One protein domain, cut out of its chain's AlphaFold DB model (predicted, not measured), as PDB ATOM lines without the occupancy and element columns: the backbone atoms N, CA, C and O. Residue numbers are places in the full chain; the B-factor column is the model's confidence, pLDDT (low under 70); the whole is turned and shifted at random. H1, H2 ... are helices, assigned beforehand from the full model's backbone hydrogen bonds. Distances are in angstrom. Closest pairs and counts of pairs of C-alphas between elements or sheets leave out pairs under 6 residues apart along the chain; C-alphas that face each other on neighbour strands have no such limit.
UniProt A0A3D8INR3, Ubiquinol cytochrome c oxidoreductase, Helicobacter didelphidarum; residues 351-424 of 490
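What this domain is: This is residues 351 to 424 of the 490 residues of the protein "Ubiquinol cytochrome c oxidoreductase" of Helicobacter didelphidarum (UniProt A0A3D8INR3). Picture a loose rod with one long helix, H1, along it: H2 folds back on the last part of H1 as a helical hairpin, and the short H3 packs on the first part of H1. Between H2 and H3 a long link with no named element returns along H1 towards the end of the rod where H3 lies, while residues 375 to 381 stick out at the other end. The 74 printed residues include three named helices, H1, H2 and H3 in chain order, and no named strand; the class is all helix. The whole is loose, with a radius of gyration of the C-alphas of 15.9 A and spans of 54 by 19 by 16 A.

How they stand to each other: Start with H1, residues 351 to 371. H2, residues 379 to 390, touches it in a hairpin, at a shallow tilt of 28 degrees, opposite ways. Look for the place where they touch at residues 366 to 370 of H1 and 386 to 390 of H2 alone; the closest C-alphas, of Arg 366 and Ile 389, are 5.9 A apart. H3, residues 417 to 422, touches H1 at residues 353 to 357 of H1 alone, at a shallow tilt of 28 degrees, the same way. Their closest C-alphas, of Val 357 and Ala 420, are 5.8 A apart. H2 and H3 are apart. In H1, H2 and H3 every O i to N i+4 pair is within hydrogen-bond range.

Where its parts are: Find C-alpha 351 at (142.314, 89.307, 119.951); from there H1 runs 30.2 A to C-alpha 371. H2 runs 16.3 A from C-alpha 379 at (131.004, 101.446, 154.691) to C-alpha 390. H3 spans 8.7 A and ends at C-alpha 422, (146.029, 78.063, 132.492).

The domain as a whole: The two C-alphas farthest apart, of Ser 378 and Trp 410, are 53.7 A apart. The printed part has no cut. The link from H1 to H2 is short, with 7 residues; the link from H2 to H3, residues 391 to 416, is long. The mean pLDDT of the printed part is 91.8, and no printed residue is under 70.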
ATOM      1  N   ILE A 351     142.445  88.011 119.282       89.19
ATOM      2  CA  ILE A 351     142.314  89.307 119.951       89.19
ATOM      3  C   ILE A 351     141.437  89.248 121.212       89.19
ATOM      4  O   ILE A 351     141.705  89.955 122.181       89.19
ATOM      5  N   ASP A 352     140.405  88.406 121.232       89.88
ATOM      6  CA  ASP A 352     139.509  88.288 122.385       89.88
ATOM      7  C   ASP A 352     140.143  87.435 123.488       89.88
ATOM      8  O   ASP A 352     140.003  87.753 124.668       89.88
ATOM      9  N   ILE A 353     140.935  86.428 123.107       90.19
ATOM     10  CA  ILE A 353     141.778  85.653 124.029       90.19
ATOM     11  C   ILE A 353     142.808  86.575 124.699       90.19
ATOM     12  O   ILE A 353     142.922  86.605 125.923       90.19
ATOM     13  N   GLN A 354     143.508  87.390 123.908       92.69
ATOM     14  CA  GLN A 354     144.471  88.375 124.407       92.69
ATOM     15  C   GLN A 354     143.829  89.387 125.369       92.69
ATOM     16  O   GLN A 354     144.375  89.673 126.438       92.69
ATOM     17  N   LYS A 355     142.641  89.905 125.031       93.56
ATOM     18  CA  LYS A 355     141.874  90.784 125.928       93.56
ATOM     19  C   LYS A 355     141.492  90.082 127.224       93.56
ATOM     20  O   LYS A 355     141.568  90.705 128.277       93.56
ATOM     21  N   ALA A 356     141.099  88.810 127.179       93.50
ATOM     22  CA  ALA A 356     140.745  88.059 128.378       93.50
ATOM     23  C   ALA A 356     141.939  87.899 129.335       93.50
ATOM     24  O   ALA A 356     141.784  88.109 130.538       93.50
ATOM     25  N   VAL A 357     143.136  87.636 128.794       94.06
ATOM     26  CA  VAL A 357     144.394  87.621 129.562       94.06
ATOM     27  C   VAL A 357     144.658  88.984 130.204       94.06
ATOM     28  O   VAL A 357     144.858  89.060 131.416       94.06
ATOM     29  N   ILE A 358     144.588  90.081 129.439       95.75
ATOM     30  CA  ILE A 358     144.763  91.438 129.990       95.75
ATOM     31  C   ILE A 358     143.736  91.719 131.095       95.75
ATOM     32  O   ILE A 358     144.097  92.196 132.170       95.75
ATOM     33  N   ASN A 359     142.465  91.395 130.861       95.38
ATOM     34  CA  ASN A 359     141.388  91.631 131.818       95.38
ATOM     35  C   ASN A 359     141.596  90.848 133.120       95.38
ATOM     36  O   ASN A 359     141.293  91.373 134.191       95.38
ATOM     37  N   LYS A 360     142.140  89.623 133.054       95.12
ATOM     38  CA  LYS A 360     142.534  88.856 134.245       95.12
ATOM     39  C   LYS A 360     143.606  89.579 135.045       95.12
ATOM     40  O   LYS A 360     143.433  89.761 136.241       95.12
ATOM     41  N   LEU A 361     144.668  90.034 134.383       95.56
ATOM     42  CA  LEU A 361     145.766  90.749 135.037       95.56
ATOM     43  C   LEU A 361     145.287  92.055 135.688       95.56
ATOM     44  O   LEU A 361     145.696  92.383 136.800       95.56
ATOM     45  N   VAL A 362     144.390  92.786 135.017       96.31
ATOM     46  CA  VAL A 362     143.748  93.987 135.575       96.31
ATOM     47  C   VAL A 362     142.921  93.630 136.806       96.31
ATOM     48  O   VAL A 362     143.031  94.304 137.827       96.31
ATOM     49  N   ARG A 363     142.111  92.568 136.732       95.38
ATOM     50  CA  ARG A 363     141.300  92.103 137.861       95.38
ATOM     51  C   ARG A 363     142.168  91.720 139.057       95.38
ATOM     52  O   ARG A 363     141.900  92.198 140.148       95.38
ATOM     53  N   ASP A 364     143.244  90.974 138.839       94.94
ATOM     54  CA  ASP A 364     144.152  90.558 139.912       94.94
ATOM     55  C   ASP A 364     144.794  91.762 140.613       94.94
ATOM     56  O   ASP A 364     144.910  91.781 141.837       94.94
ATOM     57  N   LYS A 365     145.141  92.814 139.858       96.75
ATOM     58  CA  LYS A 365     145.636  94.073 140.434       96.75
ATOM     59  C   LYS A 365     144.570  94.836 141.209       96.75
ATOM     60  O   LYS A 365     144.860  95.360 142.281       96.75
ATOM     61  N   ARG A 366     143.339  94.881 140.700       96.38
ATOM     62  CA  ARG A 366     142.208  95.468 141.431       96.38
ATOM     63  C   ARG A 366     141.956  94.723 142.740       96.38
ATOM     64  O   ARG A 366     141.733  95.368 143.756       96.38
ATOM     65  N   ASP A 367     142.017  93.396 142.730       95.38
ATOM     66  CA  ASP A 367     141.796  92.568 143.916       95.38
ATOM     67  C   ASP A 367     142.920  92.755 144.952       95.38
ATOM     68  O   ASP A 367     142.634  92.901 146.141       95.38
ATOM     69  N   GLU A 368     144.179  92.865 144.509       95.44
ATOM     70  CA  GLU A 368     145.323  93.233 145.358       95.44
ATOM     71  C   GLU A 368     145.116  94.604 146.026       95.44
ATOM     72  O   GLU A 368     145.330  94.761 147.227       95.44
ATOM     73  N   GLU A 369     144.658  95.611 145.278       95.56
ATOM     74  CA  GLU A 369     144.365  96.931 145.838       95.56
ATOM     75  C   GLU A 369     143.182  96.920 146.811       95.56
ATOM     76  O   GLU A 369     143.260  97.523 147.882       95.56
ATOM     77  N   LYS A 370     142.107  96.194 146.483       94.81
ATOM     78  CA  LYS A 370     140.938  96.038 147.360       94.81
ATOM     79  C   LYS A 370     141.302  95.363 148.680       94.81
ATOM     80  O   LYS A 370     140.792  95.763 149.725       94.81
ATOM     81  N   ALA A 371     142.197  94.378 148.647       93.69
ATOM     82  CA  ALA A 371     142.696  93.709 149.846       93.69
ATOM     83  C   ALA A 371     143.464  94.660 150.785       93.69
ATOM     84  O   ALA A 371     143.528  94.409 151.987       93.69
ATOM     85  N   ASN A 372     143.998  95.765 150.254       94.25
ATOM     86  CA  ASN A 372     144.739  96.780 151.003       94.25
ATOM     87  C   ASN A 372     143.876  97.969 151.470       94.25
ATOM     88  O   ASN A 372     144.411  98.911 152.060       94.25
ATOM     89  N   ILE A 373     142.558  97.958 151.228       92.31
ATOM     90  CA  ILE A 373     141.659  99.011 151.723       92.31
ATOM     91  C   ILE A 373     141.654  98.996 153.265       92.31
ATOM     92  O   ILE A 373     141.468  97.927 153.859       92.31
ATOM     93  N   PRO A 374     141.825 100.155 153.936       92.38
ATOM     94  CA  PRO A 374     141.809 100.226 155.393       92.38
ATOM     95  C   PRO A 374     140.526  99.637 155.992       92.38
ATOM     96  O   PRO A 374     139.426  99.855 155.491       92.38
ATOM     97  N   THR A 375     140.646  98.899 157.094       89.69
ATOM     98  CA  THR A 375     139.498  98.259 157.761       89.69
ATOM     99  C   THR A 375     138.759  99.181 158.735       89.69
ATOM    100  O   THR A 375     137.740  98.787 159.290       89.69
ATOM    101  N   ASN A 376     139.265 100.398 158.956       91.25
ATOM    102  CA  ASN A 376     138.794 101.361 159.955       91.25
ATOM    103  C   ASN A 376     138.060 102.580 159.361       91.25
ATOM    104  O   ASN A 376     138.047 103.640 159.986       91.25
ATOM    105  N   ILE A 377     137.492 102.439 158.164       92.62
ATOM    106  CA  ILE A 377     136.703 103.468 157.465       92.62
ATOM    107  C   ILE A 377     135.212 103.118 157.492       92.62
ATOM    108  O   ILE A 377     134.851 101.988 157.824       92.62
ATOM    109  N   SER A 378     134.350 104.082 157.165       94.00
ATOM    110  CA  SER A 378     132.912 103.825 157.024       94.00
ATOM    111  C   SER A 378     132.602 102.950 155.803       94.00
ATOM    112  O   SER A 378     133.386 102.887 154.854       94.00
ATOM    113  N   ASP A 379     131.443 102.286 155.814       91.81
ATOM    114  CA  ASP A 379     131.004 101.446 154.691       91.81
ATOM    115  C   ASP A 379     130.855 102.260 153.391       91.81
ATOM    116  O   ASP A 379     131.264 101.796 152.333       91.81
ATOM    117  N   GLU A 380     130.369 103.503 153.481       93.44
ATOM    118  CA  GLU A 380     130.216 104.415 152.337       93.44
ATOM    119  C   GLU A 380     131.577 104.783 151.715       93.44
ATOM    120  O   GLU A 380     131.774 104.648 150.510       93.44
ATOM    121  N   GLU A 381     132.569 105.142 152.540       92.38
ATOM    122  CA  GLU A 381     133.936 105.414 152.068       92.38
ATOM    123  C   GLU A 381     134.585 104.172 151.442       92.38
ATOM    124  O   GLU A 381     135.325 104.268 150.459       92.38
ATOM    125  N   ARG A 382     134.306 102.988 151.998       92.25
ATOM    126  CA  ARG A 382     134.799 101.716 151.465       92.25
ATOM    127  C   ARG A 382     134.205 101.418 150.091       92.25
ATOM    128  O   ARG A 382     134.948 101.009 149.198       92.25
ATOM    129  N   GLU A 383     132.901 101.612 149.915       93.75
ATOM    130  CA  GLU A 383     132.222 101.422 148.630       93.75
ATOM    131  C   GLU A 383     132.752 102.386 147.562       93.75
ATOM    132  O   GLU A 383     133.076 101.946 146.455       93.75
ATOM    133  N   ASP A 384     132.960 103.659 147.906       95.06
ATOM    134  CA  ASP A 384     133.540 104.657 147.000       95.06
ATOM    135  C   ASP A 384     134.958 104.276 146.547       95.06
ATOM    136  O   ASP A 384     135.298 104.375 145.362       95.06
ATOM    137  N   MET A 385     135.798 103.793 147.469       93.94
ATOM    138  CA  MET A 385     137.145 103.317 147.134       93.94
ATOM    139  C   MET A 385     137.108 102.089 146.216       93.94
ATOM    140  O   MET A 385     137.871 102.026 145.249       93.94
ATOM    141  N   ILE A 386     136.214 101.130 146.482       94.44
ATOM    142  CA  ILE A 386     136.026  99.950 145.626       94.44
ATOM    143  C   ILE A 386     135.585 100.378 144.222       94.44
ATOM    144  O   ILE A 386     136.178  99.921 143.243       94.44
ATOM    145  N   ALA A 387     134.621 101.296 144.110       95.12
ATOM    146  CA  ALA A 387     134.132 101.802 142.831       95.12
ATOM    147  C   ALA A 387     135.239 102.500 142.023       95.12
ATOM    148  O   ALA A 387     135.374 102.282 140.815       95.12
ATOM    149  N   GLN A 388     136.092 103.288 142.686       94.81
ATOM    150  CA  GLN A 388     137.262 103.886 142.043       94.81
ATOM    151  C   GLN A 388     138.252 102.825 141.558       94.81
ATOM    152  O   GLN A 388     138.750 102.938 140.437       94.81
ATOM    153  N   ILE A 389     138.531 101.788 142.355       94.62
ATOM    154  CA  ILE A 389     139.425 100.692 141.952       94.62
ATOM    155  C   ILE A 389     138.847  99.931 140.749       94.62
ATOM    156  O   ILE A 389     139.573  99.652 139.792       94.62
ATOM    157  N   ASP A 390     137.541  99.664 140.742       93.56
ATOM    158  CA  ASP A 390     136.850  98.963 139.655       93.56
ATOM    159  C   ASP A 390     136.750  99.759 138.349       93.56
ATOM    160  O   ASP A 390     136.565  99.171 137.279       93.56
ATOM    161  N   SER A 391     136.945 101.078 138.396       94.56
ATOM    162  CA  SER A 391     137.019 101.918 137.194       94.56
ATOM    163  C   SER A 391     138.375 101.859 136.471       94.56
ATOM    164  O   SER A 391     138.463 102.246 135.309       94.56
ATOM    165  N   ARG A 392     139.436 101.352 137.119       94.56
ATOM    166  CA  ARG A 392     140.819 101.397 136.600       94.56
ATOM    167  C   ARG A 392     141.090 100.321 135.568       94.56
ATOM    168  O   ARG A 392     140.900  99.140 135.846       94.56
ATOM    169  N   ASP A 393     141.585 100.693 134.404       94.06
ATOM    170  CA  ASP A 393     141.831  99.783 133.288       94.06
ATOM    171  C   ASP A 393     143.309  99.367 133.157       94.06
ATOM    172  O   ASP A 393     144.153  99.640 134.015       94.06
ATOM    173  N   ALA A 394     143.626  98.664 132.069       94.06
ATOM    174  CA  ALA A 394     144.989  98.239 131.769       94.06
ATOM    175  C   ALA A 394     145.962  99.417 131.598       94.06
ATOM    176  O   ALA A 394     147.139  99.268 131.926       94.06
ATOM    177  N   GLU A 395     145.497 100.578 131.126       95.44
ATOM    178  CA  GLU A 395     146.339 101.764 130.958       95.44
ATOM    179  C   GLU A 395     146.756 102.328 132.318       95.44
ATOM    180  O   GLU A 395     147.948 102.562 132.537       95.44
ATOM    181  N   TYR A 396     145.812 102.437 133.262       95.31
ATOM    182  CA  TYR A 396     146.091 102.853 134.639       95.31
ATOM    183  C   TYR A 396     147.183 101.986 135.285       95.31
ATOM    184  O   TYR A 396     148.165 102.500 135.828       95.31
ATOM    185  N   TYR A 397     147.047 100.662 135.175       95.12
ATOM    186  CA  TYR A 397     148.007  99.707 135.737       95.12
ATOM    187  C   TYR A 397     149.264  99.507 134.879       95.12
ATOM    188  O   TYR A 397     150.163  98.768 135.281       95.12
ATOM    189  N   LYS A 398     149.347 100.144 133.703       95.31
ATOM    190  CA  LYS A 398     150.411  99.943 132.702       95.31
ATOM    191  C   LYS A 398     150.587  98.470 132.308       95.31
ATOM    192  O   LYS A 398     151.694  98.034 131.987       95.31
ATOM    193  N   ILE A 399     149.496  97.706 132.332       94.69
ATOM    194  CA  ILE A 399     149.474  96.297 131.950       94.69
ATOM    195  C   ILE A 399     149.506  96.204 130.427       94.69
ATOM    196  O   ILE A 399     148.726  96.839 129.720       94.69
ATOM    197  N   LYS A 400     150.413  95.372 129.926       94.06
ATOM    198  CA  LYS A 400     150.472  94.941 128.528       94.06
ATOM    199  C   LYS A 400     150.389  93.421 128.486       94.06
ATOM    200  O   LYS A 400     150.547  92.772 129.519       94.06
ATOM    201  N   LEU A 401     150.164  92.866 127.295       92.44
ATOM    202  CA  LEU A 401     150.304  91.425 127.095       92.44
ATOM    203  C   LEU A 401     151.710  90.984 127.541       92.44
ATOM    204  O   LEU A 401     152.690  91.607 127.116       92.44
ATOM    205  N   PRO A 402     151.812  89.967 128.414       93.00
ATOM    206  CA  PRO A 402     153.093  89.384 128.791       93.00
ATOM    207  C   PRO A 402     153.690  88.602 127.614       93.00
ATOM    208  O   PRO A 402     153.004  88.328 126.636       93.00
ATOM    209  N   GLU A 403     154.961  88.212 127.705       92.44
ATOM    210  CA  GLU A 403     155.543  87.284 126.732       92.44
ATOM    211  C   GLU A 403     154.788  85.945 126.755       92.44
ATOM    212  O   GLU A 403     154.484  85.411 127.823       92.44
ATOM    213  N   ASN A 404     154.473  85.399 125.578       91.25
ATOM    214  CA  ASN A 404     153.712  84.158 125.447       91.25
ATOM    215  C   ASN A 404     154.590  82.921 125.703       91.25
ATOM    216  O   ASN A 404     154.967  82.200 124.778       91.25
ATOM    217  N   THR A 405     154.939  82.690 126.966       90.81
ATOM    218  CA  THR A 405     155.832  81.600 127.390       90.81
ATOM    219  C   THR A 405     155.156  80.229 127.447       90.81
ATOM    220  O   THR A 405     155.847  79.230 127.613       90.81
ATOM    221  N   THR A 406     153.825  80.163 127.332       86.50
ATOM    222  CA  THR A 406     153.032  78.923 127.465       86.50
ATOM    223  C   THR A 406     152.602  78.342 126.115       86.50
ATOM    224  O   THR A 406     151.923  77.314 126.050       86.50
ATOM    225  N   LYS A 407     152.981  78.997 125.012       89.50
ATOM    226  CA  LYS A 407     152.682  78.527 123.659       89.50
ATOM    227  C   LYS A 407     153.390  77.204 123.372       89.50
ATOM    228  O   LYS A 407     154.563  77.022 123.695       89.50
ATOM    229  N   SER A 408     152.700  76.312 122.678       85.94
ATOM    230  CA  SER A 408     153.327  75.137 122.079       85.94
ATOM    231  C   SER A 408     154.258  75.542 120.926       85.94
ATOM    232  O   SER A 408     154.111  76.616 120.338       85.94
ATOM    233  N   GLU A 409     155.190  74.669 120.534       86.44
ATOM    234  CA  GLU A 409     156.100  74.933 119.402       86.44
ATOM    235  C   GLU A 409     155.356  75.203 118.087       86.44
ATOM    236  O   GLU A 409     155.797  76.006 117.268       86.44
ATOM    237  N   TRP A 410     154.196  74.568 117.912       82.31
ATOM    238  CA  TRP A 410     153.335  74.720 116.743       82.31
ATOM    239  C   TRP A 410     152.421  75.957 116.799       82.31
ATOM    240  O   TRP A 410     151.783  76.277 115.797       82.31
ATOM    241  N   GLN A 411     152.344  76.661 117.936       84.69
ATOM    242  CA  GLN A 411     151.511  77.855 118.088       84.69
ATOM    243  C   GLN A 411     152.247  79.132 117.681       84.69
ATOM    244  O   GLN A 411     153.428  79.348 117.983       84.69
ATOM    245  N   ASN A 412     151.498  80.027 117.039       86.88
ATOM    246  CA  ASN A 412     151.959  81.377 116.741       86.88
ATOM    247  C   ASN A 412     152.208  82.161 118.038       86.88
ATOM    248  O   ASN A 412     151.533  81.957 119.042       86.88
ATOM    249  N   ASN A 413     153.132  83.123 117.998       89.19
ATOM    250  CA  ASN A 413     153.444  83.955 119.169       89.19
ATOM    251  C   ASN A 413     152.230  84.750 119.676       89.19
ATOM    252  O   ASN A 413     152.109  84.982 120.876       89.19
ATOM    253  N   ASP A 414     151.311  85.110 118.778       88.44
ATOM    254  CA  ASP A 414     150.089  85.849 119.107       88.44
ATOM    255  C   ASP A 414     148.941  84.952 119.607       88.44
ATOM    256  O   ASP A 414     147.876  85.463 119.963       88.44
ATOM    257  N   ASP A 415     149.131  83.628 119.647       89.38
ATOM    258  CA  ASP A 415     148.141  82.668 120.134       89.38
ATOM    259  C   ASP A 415     148.308  82.396 121.638       89.38
ATOM    260  O   ASP A 415     149.063  81.522 122.063       89.38
ATOM    261  N   TYR A 416     147.574  83.153 122.456       90.44
ATOM    262  CA  TYR A 416     147.583  83.052 123.922       90.44
ATOM    263  C   TYR A 416     146.612  81.984 124.459       90.44
ATOM    264  O   TYR A 416     146.276  82.007 125.643       90.44
ATOM    265  N   THR A 417     146.132  81.047 123.627       86.62
ATOM    266  CA  THR A 417     145.118  80.053 124.033       86.62
ATOM    267  C   THR A 417     145.552  79.244 125.258       86.62
ATOM    268  O   THR A 417     144.768  79.088 126.194       86.62
ATOM    269  N   ASN A 418     146.797  78.755 125.293       85.44
ATOM    270  CA  ASN A 418     147.299  77.986 126.436       85.44
ATOM    271  C   ASN A 418     147.364  78.844 127.704       85.44
ATOM    272  O   ASN A 418     146.864  78.425 128.742       85.44
ATOM    273  N   MET A 419     147.878  80.076 127.602       88.56
ATOM    274  CA  MET A 419     147.923  81.017 128.726       88.56
ATOM    275  C   MET A 419     146.525  81.313 129.276       88.56
ATOM    276  O   MET A 419     146.303  81.246 130.480       88.56
ATOM    277  N   ALA A 420     145.559  81.602 128.402       87.75
ATOM    278  CA  ALA A 420     144.194  81.892 128.819       87.75
ATOM    279  C   ALA A 420     143.531  80.689 129.511       87.75
ATOM    280  O   ALA A 420     142.785  80.878 130.473       87.75
ATOM    281  N   ARG A 421     143.824  79.460 129.058       81.19
ATOM    282  CA  ARG A 421     143.371  78.219 129.706       81.19
ATOM    283  C   ARG A 421     143.999  78.036 131.086       81.19
ATOM    284  O   ARG A 421     143.262  77.838 132.044       81.19
ATOM    285  N   GLU A 422     145.319  78.168 131.205       81.06
ATOM    286  CA  GLU A 422     146.029  78.063 132.492       81.06
ATOM    287  C   GLU A 422     145.555  79.109 133.509       81.06
ATOM    288  O   GLU A 422     145.412  78.819 134.692       81.06
ATOM    289  N   MET A 423     145.249  80.321 133.043       84.69
ATOM    290  CA  MET A 423     144.724  81.406 133.875       84.69
ATOM    291  C   MET A 423     143.222  81.275 134.190       84.69
ATOM    292  O   MET A 423     142.681  82.129 134.901       84.69
ATOM    293  N   GLY A 424     142.530  80.269 133.643       80.44
ATOM    294  CA  GLY A 424     141.091  80.066 133.831       80.44
ATOM    295  C   GLY A 424     140.224  81.188 133.247       80.44
ATOM    296  O   GLY A 424     139.150  81.475 133.772       80.44
TER     297      GLY A 424